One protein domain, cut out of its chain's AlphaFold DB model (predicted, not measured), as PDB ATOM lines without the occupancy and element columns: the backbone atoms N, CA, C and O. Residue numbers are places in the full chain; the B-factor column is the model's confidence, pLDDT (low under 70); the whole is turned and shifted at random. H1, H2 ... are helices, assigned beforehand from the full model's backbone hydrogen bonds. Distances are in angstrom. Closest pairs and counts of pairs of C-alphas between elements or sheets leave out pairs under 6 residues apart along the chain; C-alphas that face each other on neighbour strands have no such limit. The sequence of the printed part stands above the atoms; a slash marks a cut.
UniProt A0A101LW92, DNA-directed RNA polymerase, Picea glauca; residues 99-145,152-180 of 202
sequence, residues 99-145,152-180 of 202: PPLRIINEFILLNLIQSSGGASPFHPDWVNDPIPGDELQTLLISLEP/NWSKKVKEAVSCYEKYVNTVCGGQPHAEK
ATOM      1  N   PRO A  99     264.891 251.630 321.225       83.38
ATOM      2  CA  PRO A  99     265.082 252.946 320.639       83.38
ATOM      3  C   PRO A  99     266.148 252.953 319.521       83.38
ATOM      4  O   PRO A  99     267.286 252.554 319.776       83.38
ATOM      5  N   PRO A 100     265.857 253.471 318.312       80.06
ATOM      6  CA  PRO A 100     266.786 253.449 317.180       80.06
ATOM      7  C   PRO A 100     268.175 254.053 317.453       80.06
ATOM      8  O   PRO A 100     269.175 253.465 317.042       80.06
ATOM      9  N   LEU A 101     268.263 255.167 318.198       82.88
ATOM     10  CA  LEU A 101     269.554 255.770 318.564       82.88
ATOM     11  C   LEU A 101     270.421 254.809 319.371       82.88
ATOM     12  O   LEU A 101     271.610 254.690 319.101       82.88
ATOM     13  N   ARG A 102     269.814 254.088 320.319       84.69
ATOM     14  CA  ARG A 102     270.531 253.124 321.151       84.69
ATOM     15  C   ARG A 102     271.154 252.031 320.298       84.69
ATOM     16  O   ARG A 102     272.310 251.687 320.497       84.69
ATOM     17  N   ILE A 103     270.424 251.539 319.301       82.06
ATOM     18  CA  ILE A 103     270.922 250.508 318.387       82.06
ATOM     19  C   ILE A 103     272.133 251.020 317.586       82.06
ATOM     20  O   ILE A 103     273.104 250.285 317.401       82.06
ATOM     21  N   ILE A 104     272.088 252.268 317.105       80.62
ATOM     22  CA  ILE A 104     273.206 252.877 316.367       80.62
ATOM     23  C   ILE A 104     274.398 253.141 317.291       80.62
ATOM     24  O   ILE A 104     275.532 252.856 316.913       80.62
ATOM     25  N   ASN A 105     274.160 253.631 318.504       84.12
ATOM     26  CA  ASN A 105     275.221 253.897 319.465       84.12
ATOM     27  C   ASN A 105     275.881 252.596 319.928       84.12
ATOM     28  O   ASN A 105     277.100 252.495 319.874       84.12
ATOM     29  N   GLU A 106     275.113 251.561 320.274       81.81
ATOM     30  CA  GLU A 106     275.648 250.223 320.559       81.81
ATOM     31  C   GLU A 106     276.476 249.695 319.382       81.81
ATOM     32  O   GLU A 106     277.565 249.163 319.585       81.81
ATOM     33  N   PHE A 107     276.008 249.890 318.146       77.50
ATOM     34  CA  PHE A 107     276.766 249.510 316.959       77.50
ATOM     35  C   PHE A 107     278.112 250.247 316.873       77.50
ATOM     36  O   PHE A 107     279.143 249.595 316.701       77.50
ATOM     37  N   ILE A 108     278.128 251.571 317.036       76.94
ATOM     38  CA  ILE A 108     279.351 252.391 317.050       76.94
ATOM     39  C   ILE A 108     280.294 251.913 318.164       76.94
ATOM     40  O   ILE A 108     281.465 251.639 317.909       76.94
ATOM     41  N   LEU A 109     279.784 251.752 319.385       74.94
ATOM     42  CA  LEU A 109     280.573 251.400 320.566       74.94
ATOM     43  C   LEU A 109     281.194 249.995 320.448       74.94
ATOM     44  O   LEU A 109     282.399 249.830 320.654       74.94
ATOM     45  N   LEU A 110     280.404 248.984 320.075       72.31
ATOM     46  CA  LEU A 110     280.881 247.602 319.941       72.31
ATOM     47  C   LEU A 110     281.901 247.453 318.806       72.31
ATOM     48  O   LEU A 110     282.878 246.722 318.948       72.31
ATOM     49  N   ASN A 111     281.691 248.143 317.682       67.00
ATOM     50  CA  ASN A 111     282.511 247.938 316.489       67.00
ATOM     51  C   ASN A 111     283.751 248.835 316.423       67.00
ATOM     52  O   ASN A 111     284.710 248.463 315.749       67.00
ATOM     53  N   LEU A 112     283.749 249.994 317.089       67.31
ATOM     54  CA  LEU A 112     284.828 250.984 316.983       67.31
ATOM     55  C   LEU A 112     285.622 251.168 318.286       67.31
ATOM     56  O   LEU A 112     286.820 251.446 318.240       67.31
ATOM     57  N   ILE A 113     284.984 251.004 319.452       61.00
ATOM     58  CA  ILE A 113     285.623 251.262 320.755       61.00
ATOM     59  C   ILE A 113     286.137 249.977 321.407       61.00
ATOM     60  O   ILE A 113     287.248 249.965 321.925       61.00
ATOM     61  N   GLN A 114     285.381 248.877 321.368       57.00
ATOM     62  CA  GLN A 114     285.847 247.615 321.967       57.00
ATOM     63  C   GLN A 114     286.923 246.907 321.128       57.00
ATOM     64  O   GLN A 114     287.775 246.210 321.672       57.00
ATOM     65  N   SER A 115     286.918 247.110 319.811       50.91
ATOM     66  CA  SER A 115     287.869 246.511 318.867       50.91
ATOM     67  C   SER A 115     289.248 247.182 318.863       50.91
ATOM     68  O   SER A 115     290.217 246.571 318.417       50.91
ATOM     69  N   SER A 116     289.367 248.412 319.376       51.09
ATOM     70  CA  SER A 116     290.618 249.183 319.377       51.09
ATOM     71  C   SER A 116     291.528 248.903 320.580       51.09
ATOM     72  O   SER A 116     292.613 249.474 320.661       51.09
ATOM     73  N   GLY A 117     291.133 248.017 321.509       49.28
ATOM     74  CA  GLY A 117     291.965 247.552 322.634       49.28
ATOM     75  C   GLY A 117     292.403 248.636 323.632       49.28
ATOM     76  O   GLY A 117     293.101 248.338 324.600       49.28
ATOM     77  N   GLY A 118     292.007 249.889 323.408       49.75
ATOM     78  CA  GLY A 118     292.317 251.027 324.255       49.75
ATOM     79  C   GLY A 118     291.236 251.245 325.303       49.75
ATOM     80  O   GLY A 118     290.046 251.087 325.036       49.75
ATOM     81  N   ALA A 119     291.653 251.672 326.494       48.12
ATOM     82  CA  ALA A 119     290.776 252.288 327.478       48.12
ATOM     83  C   ALA A 119     290.263 253.629 326.919       48.12
ATOM     84  O   ALA A 119     290.781 254.696 327.238       48.12
ATOM     85  N   SER A 120     289.293 253.567 326.010       54.09
ATOM     86  CA  SER A 120     288.519 254.731 325.590       54.09
ATOM     87  C   SER A 120     287.762 255.280 326.806       54.09
ATOM     88  O   SER A 120     287.361 254.481 327.663       54.09
ATOM     89  N   PRO A 121     287.545 256.604 326.911       56.69
ATOM     90  CA  PRO A 121     286.673 257.196 327.916       56.69
ATOM     91  C   PRO A 121     285.224 256.823 327.576       56.69
ATOM     92  O   PRO A 121     284.446 257.624 327.073       56.69
ATOM     93  N   PHE A 122     284.875 255.557 327.780       62.03
ATOM     94  CA  PHE A 122     283.536 255.045 327.576       62.03
ATOM     95  C   PHE A 122     282.627 255.723 328.595       62.03
ATOM     96  O   PHE A 122     282.646 255.361 329.774       62.03
ATOM     97  N   HIS A 123     281.848 256.710 328.154       65.94
ATOM     98  CA  HIS A 123     280.752 257.212 328.962       65.94
ATOM     99  C   HIS A 123     279.597 256.209 328.835       65.94
ATOM    100  O   HIS A 123     279.069 256.042 327.732       65.94
ATOM    101  N   PRO A 124     279.186 255.521 329.917       65.31
ATOM    102  CA  PRO A 124     278.107 254.529 329.863       65.31
ATOM    103  C   PRO A 124     276.808 255.094 329.280       65.31
ATOM    104  O   PRO A 124     276.030 254.376 328.651       65.31
ATOM    105  N   ASP A 125     276.613 256.400 329.446       73.31
ATOM    106  CA  ASP A 125     275.411 257.105 329.017       73.31
ATOM    107  C   ASP A 125     275.310 257.255 327.493       73.31
ATOM    108  O   ASP A 125     274.203 257.331 326.966       73.31
ATOM    109  N   TRP A 126     276.414 257.155 326.739       79.50
ATOM    110  CA  TRP A 126     276.387 257.214 325.267       79.50
ATOM    111  C   TRP A 126     275.615 256.075 324.613       79.50
ATOM    112  O   TRP A 126     275.266 256.160 323.442       79.50
ATOM    113  N   VAL A 127     275.329 254.992 325.334       80.25
ATOM    114  CA  VAL A 127     274.428 253.950 324.827       80.25
ATOM    115  C   VAL A 127     273.010 254.499 324.652       80.25
ATOM    116  O   VAL A 127     272.316 254.113 323.716       80.25
ATOM    117  N   ASN A 128     272.573 255.396 325.536       80.69
ATOM    118  CA  ASN A 128     271.198 255.893 325.563       80.69
ATOM    119  C   ASN A 128     271.077 257.331 325.041       80.69
ATOM    120  O   ASN A 128     270.021 257.689 324.513       80.69
ATOM    121  N   ASP A 129     272.158 258.103 325.134       82.81
ATOM    122  CA  ASP A 129     272.220 259.508 324.758       82.81
ATOM    123  C   ASP A 129     273.076 259.739 323.508       82.81
ATOM    124  O   ASP A 129     273.977 258.948 323.209       82.81
ATOM    125  N   PRO A 130     272.814 260.815 322.744       85.38
ATOM    126  CA  PRO A 130     273.631 261.161 321.591       85.38
ATOM    127  C   PRO A 130     275.110 261.311 321.953       85.38
ATOM    128  O   PRO A 130     275.456 262.007 322.905       85.38
ATOM    129  N   ILE A 131     275.983 260.704 321.150       85.75
ATOM    130  CA  ILE A 131     277.428 260.904 321.260       85.75
ATOM    131  C   ILE A 131     277.732 262.330 320.772       85.75
ATOM    132  O   ILE A 131     277.316 262.677 319.660       85.75
ATOM    133  N   PRO A 132     278.446 263.164 321.547       88.50
ATOM    134  CA  PRO A 132     278.852 264.485 321.082       88.50
ATOM    135  C   PRO A 132     279.658 264.396 319.779       88.50
ATOM    136  O   PRO A 132     280.506 263.516 319.610       88.50
ATOM    137  N   GLY A 133     279.368 265.277 318.818       85.62
ATOM    138  CA  GLY A 133     279.943 265.198 317.472       85.62
ATOM    139  C   GLY A 133     281.467 265.348 317.451       85.62
ATOM    140  O   GLY A 133     282.147 264.669 316.682       85.62
ATOM    141  N   ASP A 134     282.013 266.182 318.332       87.81
ATOM    142  CA  ASP A 134     283.447 266.387 318.551       87.81
ATOM    143  C   ASP A 134     284.137 265.151 319.149       87.81
ATOM    144  O   ASP A 134     285.234 264.775 318.716       87.81
ATOM    145  N   GLU A 135     283.475 264.468 320.081       85.88
ATOM    146  CA  GLU A 135     283.960 263.210 320.652       85.88
ATOM    147  C   GLU A 135     283.932 262.074 319.623       85.88
ATOM    148  O   GLU A 135     284.937 261.380 319.427       85.88
ATOM    149  N   LEU A 136     282.831 261.941 318.874       83.38
ATOM    150  CA  LEU A 136     282.721 260.980 317.774       83.38
ATOM    151  C   LEU A 136     283.775 261.251 316.692       83.38
ATOM    152  O   LEU A 136     284.398 260.320 316.176       83.38
ATOM    153  N   GLN A 137     284.013 262.521 316.361       85.25
ATOM    154  CA  GLN A 137     285.043 262.919 315.407       85.25
ATOM    155  C   GLN A 137     286.438 262.509 315.885       85.25
ATOM    156  O   GLN A 137     287.213 261.952 315.103       85.25
ATOM    157  N   THR A 138     286.756 262.775 317.151       84.19
ATOM    158  CA  THR A 138     288.050 262.436 317.758       84.19
ATOM    159  C   THR A 138     288.285 260.928 317.729       84.19
ATOM    160  O   THR A 138     289.342 260.474 317.279       84.19
ATOM    161  N   LEU A 139     287.271 260.151 318.112       78.69
ATOM    162  CA  LEU A 139     287.305 258.695 318.057       78.69
ATOM    163  C   LEU A 139     287.574 258.197 316.633       78.69
ATOM    164  O   LEU A 139     288.507 257.429 316.413       78.69
ATOM    165  N   LEU A 140     286.799 258.655 315.653       78.50
ATOM    166  CA  LEU A 140     286.938 258.202 314.272       78.50
ATOM    167  C   LEU A 140     288.287 258.602 313.655       78.50
ATOM    168  O   LEU A 140     288.847 257.840 312.871       78.50
ATOM    169  N   ILE A 141     288.842 259.763 314.018       80.94
ATOM    170  CA  ILE A 141     290.196 260.157 313.596       80.94
ATOM    171  C   ILE A 141     291.241 259.184 314.152       80.94
ATOM    172  O   ILE A 141     292.140 258.793 313.411       80.94
ATOM    173  N   SER A 142     291.106 258.756 315.411       77.00
ATOM    174  CA  SER A 142     292.050 257.823 316.048       77.00
ATOM    175  C   SER A 142     292.099 256.438 315.388       77.00
ATOM    176  O   SER A 142     293.082 255.718 315.542       77.00
ATOM    177  N   LEU A 143     291.069 256.093 314.610       75.12
ATOM    178  CA  LEU A 143     290.950 254.831 313.879       75.12
ATOM    179  C   LEU A 143     291.548 254.897 312.463       75.12
ATOM    180  O   LEU A 143     291.275 254.017 311.647       75.12
ATOM    181  N   GLU A 144     292.329 255.935 312.139       76.06
ATOM    182  CA  GLU A 144     293.008 256.024 310.844       76.06
ATOM    183  C   GLU A 144     293.941 254.811 310.638       76.06
ATOM    184  O   GLU A 144     294.835 254.581 311.460       76.06
ATOM    185  N   PRO A 145     293.784 254.031 309.550       69.38
ATOM    186  CA  PRO A 145     294.645 252.880 309.305       69.38
ATOM    187  C   PRO A 145     296.094 253.333 309.075       69.38
ATOM    188  O   PRO A 145     296.370 254.082 308.135       69.38
ATOM    189  N   ASN A 152     292.074 261.495 302.238       77.88
ATOM    190  CA  ASN A 152     290.680 261.880 302.432       77.88
ATOM    191  C   ASN A 152     290.062 261.366 303.749       77.88
ATOM    192  O   ASN A 152     288.853 261.517 303.920       77.88
ATOM    193  N   TRP A 153     290.834 260.773 304.671       79.00
ATOM    194  CA  TRP A 153     290.300 260.226 305.930       79.00
ATOM    195  C   TRP A 153     289.528 261.274 306.734       79.00
ATOM    196  O   TRP A 153     288.341 261.105 306.997       79.00
ATOM    197  N   SER A 154     290.155 262.424 306.995       81.06
ATOM    198  CA  SER A 154     289.525 263.535 307.723       81.06
ATOM    199  C   SER A 154     288.210 264.001 307.079       81.06
ATOM    200  O   SER A 154     287.246 264.304 307.780       81.06
ATOM    201  N   LYS A 155     288.133 264.011 305.740       80.62
ATOM    202  CA  LYS A 155     286.901 264.356 305.019       80.62
ATOM    203  C   LYS A 155     285.803 263.314 305.264       80.62
ATOM    204  O   LYS A 155     284.685 263.695 305.599       80.62
ATOM    205  N   LYS A 156     286.131 262.021 305.164       77.06
ATOM    206  CA  LYS A 156     285.187 260.921 305.416       77.06
ATOM    207  C   LYS A 156     284.670 260.922 306.854       77.06
ATOM    208  O   LYS A 156     283.486 260.672 307.061       77.06
ATOM    209  N   VAL A 157     285.535 261.223 307.826       81.12
ATOM    210  CA  VAL A 157     285.140 261.350 309.235       81.12
ATOM    211  C   VAL A 157     284.140 262.492 309.413       81.12
ATOM    212  O   VAL A 157     283.082 262.280 309.996       81.12
ATOM    213  N   LYS A 158     284.424 263.679 308.862       81.12
ATOM    214  CA  LYS A 158     283.499 264.826 308.936       81.12
ATOM    215  C   LYS A 158     282.132 264.517 308.325       81.12
ATOM    216  O   LYS A 158     281.108 264.900 308.882       81.12
ATOM    217  N   GLU A 159     282.109 263.818 307.194       78.25
ATOM    218  CA  GLU A 159     280.863 263.379 306.557       78.25
ATOM    219  C   GLU A 159     280.090 262.389 307.442       78.25
ATOM    220  O   GLU A 159     278.884 262.547 307.617       78.25
ATOM    221  N   ALA A 160     280.775 261.414 308.051       78.00
ATOM    222  CA  ALA A 160     280.152 260.450 308.959       78.00
ATOM    223  C   ALA A 160     279.546 261.126 310.202       78.00
ATOM    224  O   ALA A 160     278.392 260.853 310.533       78.00
ATOM    225  N   VAL A 161     280.285 262.045 310.833       82.25
ATOM    226  CA  VAL A 161     279.812 262.833 311.985       82.25
ATOM    227  C   VAL A 161     278.592 263.666 311.597       82.25
ATOM    228  O   VAL A 161     277.569 263.598 312.269       82.25
ATOM    229  N   SER A 162     278.635 264.359 310.454       79.62
ATOM    230  CA  SER A 162     277.491 265.146 309.978       79.62
ATOM    231  C   SER A 162     276.246 264.288 309.723       79.62
ATOM    232  O   SER A 162     275.128 264.711 310.025       79.62
ATOM    233  N   CYS A 163     276.404 263.080 309.175       77.75
ATOM    234  CA  CYS A 163     275.294 262.141 309.005       77.75
ATOM    235  C   CYS A 163     274.710 261.698 310.353       77.75
ATOM    236  O   CYS A 163     273.487 261.686 310.505       77.75
ATOM    237  N   TYR A 164     275.565 261.386 311.327       82.12
ATOM    238  CA  TYR A 164     275.140 261.023 312.675       82.12
ATOM    239  C   TYR A 164     274.388 262.171 313.364       82.12
ATOM    240  O   TYR A 164     273.282 261.965 313.854       82.12
ATOM    241  N   GLU A 165     274.904 263.399 313.317       82.94
ATOM    242  CA  GLU A 165     274.242 264.577 313.896       82.94
ATOM    243  C   GLU A 165     272.882 264.855 313.251       82.94
ATOM    244  O   GLU A 165     271.900 265.139 313.940       82.94
ATOM    245  N   LYS A 166     272.778 264.738 311.921       80.06
ATOM    246  CA  LYS A 166     271.490 264.855 311.218       80.06
ATOM    247  C   LYS A 166     270.505 263.788 311.678       80.06
ATOM    248  O   LYS A 166     269.329 264.096 311.892       80.06
ATOM    249  N   TYR A 167     270.975 262.553 311.838       80.12
ATOM    250  CA  TYR A 167     270.161 261.460 312.352       80.12
ATOM    251  C   TYR A 167     269.685 261.751 313.779       80.12
ATOM    252  O   TYR A 167     268.479 261.741 314.015       80.12
ATOM    253  N   VAL A 168     270.597 262.103 314.693       80.75
ATOM    254  CA  VAL A 168     270.302 262.487 316.084       80.75
ATOM    255  C   VAL A 168     269.262 263.596 316.128       80.75
ATOM    256  O   VAL A 168     268.253 263.456 316.812       80.75
ATOM    257  N   ASN A 169     269.449 264.666 315.356       82.12
ATOM    258  CA  ASN A 169     268.495 265.771 315.295       82.12
ATOM    259  C   ASN A 169     267.118 265.313 314.804       82.12
ATOM    260  O   ASN A 169     266.097 265.744 315.335       82.12
ATOM    261  N   THR A 170     267.074 264.392 313.842       76.62
ATOM    262  CA  THR A 170     265.819 263.833 313.324       76.62
ATOM    263  C   THR A 170     265.112 262.974 314.375       76.62
ATOM    264  O   THR A 170     263.913 263.148 314.615       76.62
ATOM    265  N   VAL A 171     265.834 262.073 315.048       71.62
ATOM    266  CA  VAL A 171     265.231 261.126 316.002       71.62
ATOM    267  C   VAL A 171     264.999 261.722 317.386       71.62
ATOM    268  O   VAL A 171     264.022 261.350 318.021       71.62
ATOM    269  N   CYS A 172     265.783 262.716 317.814       76.19
ATOM    270  CA  CYS A 172     265.652 263.380 319.120       76.19
ATOM    271  C   CYS A 172     264.851 264.687 319.035       76.19
ATOM    272  O   CYS A 172     264.077 264.994 319.932       76.19
ATOM    273  N   GLY A 173     264.955 265.447 317.937       65.44
ATOM    274  CA  GLY A 173     264.154 266.661 317.713       65.44
ATOM    275  C   GLY A 173     264.315 267.757 318.775       65.44
ATOM    276  O   GLY A 173     263.381 268.522 318.983       65.44
ATOM    277  N   GLY A 174     265.455 267.809 319.474       64.81
ATOM    278  CA  GLY A 174     265.698 268.747 320.581       64.81
ATOM    279  C   GLY A 174     265.092 268.335 321.930       64.81
ATOM    280  O   GLY A 174     265.234 269.076 322.897       64.81
ATOM    281  N   GLN A 175     264.447 267.169 322.013       64.69
ATOM    282  CA  GLN A 175     263.988 266.552 323.260       64.69
ATOM    283  C   GLN A 175     264.899 265.378 323.648       64.69
ATOM    284  O   GLN A 175     265.562 264.808 322.771       64.69
ATOM    285  N   PRO A 176     264.926 264.972 324.932       75.50
ATOM    286  CA  PRO A 176     265.576 263.733 325.337       75.50
ATOM    287  C   PRO A 176     265.044 262.556 324.513       75.50
ATOM    288  O   PRO A 176     263.834 262.348 324.395       75.50
ATOM    289  N   HIS A 177     265.950 261.768 323.936       76.38
ATOM    290  CA  HIS A 177     265.593 260.670 323.036       76.38
ATOM    291  C   HIS A 177     264.614 259.673 323.678       76.38
ATOM    292  O   HIS A 177     263.677 259.210 323.025       76.38
ATOM    293  N   ALA A 178     264.791 259.395 324.974       77.56
ATOM    294  CA  ALA A 178     263.909 258.530 325.746       77.56
ATOM    295  C   ALA A 178     262.453 259.025 325.756       77.56
ATOM    296  O   ALA A 178     261.536 258.224 325.601       77.56
ATOM    297  N   GLU A 179     262.219 260.333 325.880       80.12
ATOM    298  CA  GLU A 179     260.867 260.905 325.904       80.12
ATOM    299  C   GLU A 179     260.174 260.759 324.550       80.12
ATOM    300  O   GLU A 179     259.027 260.308 324.474       80.12
ATOM    301  N   LYS A 180     260.889 261.064 323.466       80.38
ATOM    302  CA  LYS A 180     260.356 260.936 322.107       80.38
ATOM    303  C   LYS A 180     260.096 259.479 321.733       80.38
ATOM    304  O   LYS A 180     259.058 259.175 321.141       80.38
TER     305      LYS A 180
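What this domain is: This is residues 99 to 145 and 152 to 180 of the 202 residues of the protein "DNA-directed RNA polymerase" of Picea glauca (UniProt A0A101LW92). What shape do these helices make? The two longest helices, H4 and H1, make a narrow V of 27 degrees, running opposite ways and nearest each other where H1 begins and H4 nears its end; H3 sits in the open mouth of the V, off to one side, and packs on H4. The short H2 packs on H1, closest at Arg 102 and Val 127, and the short H5 lies just past the end of H4, at the closed end of the V, with its centre the farthest of the five from the mean of the C-alphas, 17.3 A. What is it built of, and how large is it? The printed part has 76 residues with five named helices, in the order H1, H2, H3, H4, H5, and no named strand; its class is all helix. It is compact, with a radius of gyration of the C-alphas of 12.5 A, and spans 38 by 25 by 16 A.

How they stand to each other: Which helix touches most others, and how does H3 stand to it? The hub is H4, residues 153 to 172, which touches three other helices. It touches H3, residues 133 to 142, with 12 pairs of C-alphas within 8 A, the closest being those of Gly 133 and Val 161, 6.0 A apart. These two run opposite ways at a shallow tilt of 33 degrees, only just short of steep. How does the first helix stand to these two? H1, residues 100 to 113, only just touches H4, with 3 pairs of C-alphas within 8 A, through residues 100 to 101 of H1 and 168 to 171 of H4 alone; the closest C-alphas are those of Leu 101 and Val 168, 7.2 A apart. They run opposite ways at a shallow tilt of 27 degrees. H1 and H3 are close but not clearly touching, with the C-alphas of Leu 112 and Leu 140 8.0 A apart, and run the same way at a shallow tilt of 29 degrees. Where are the two short helices? H2, residues 124 to 127, touches H1, the closest C-alphas being those of Arg 102 and Val 127, 5.4 A apart, and is apart from H3 and H4. H5, residues 177 to 180, and H4 only just touch, with 3 pairs of C-alphas within 8 A, and only at the corner by their link; the closest C-alphas are those of Cys 172 and Lys 180, 6.6 A apart. What do the backbone N and O atoms show? In H1, H3 and H4 every O i to N i+4 pair is within hydrogen-bond range, while H2 and H5, of four residues each, are too short for such a pair.

Where its parts are: Where does the longest helix run? H4 goes from C-alpha 153 at (290.300, 260.226, 305.930) to C-alpha 172 at (265.652, 263.380, 319.120), 28.1 A. How long are the other helices? H1 measures 19.3 A from C-alpha 100 at (266.786, 253.449, 317.180) to C-alpha 113, and H3 14.2 A from C-alpha 133 to C-alpha 142. H2 measures 6.3 A, and H5 5.3 A, ending at C-alpha 180 at (260.356, 260.936, 322.107).

The domain as a whole: How far does it reach? The two C-alphas farthest apart, those of Pro 145 and Glu 179, are 38.5 A apart. Where is the cut, and how long are the links? Residues 146 to 151 are not printed, between H3 and H4, and C-alphas 145 and 152 are 12.0 A apart across the cut. The links H2 to H3 and H4 to H5 are tight, and the link H1 to H2, of 10 residues, is short. Where is the confidence low? The mean pLDDT of the printed part is 75.3, and residues 111 to 124, 145 and 173 to 175 are under 70.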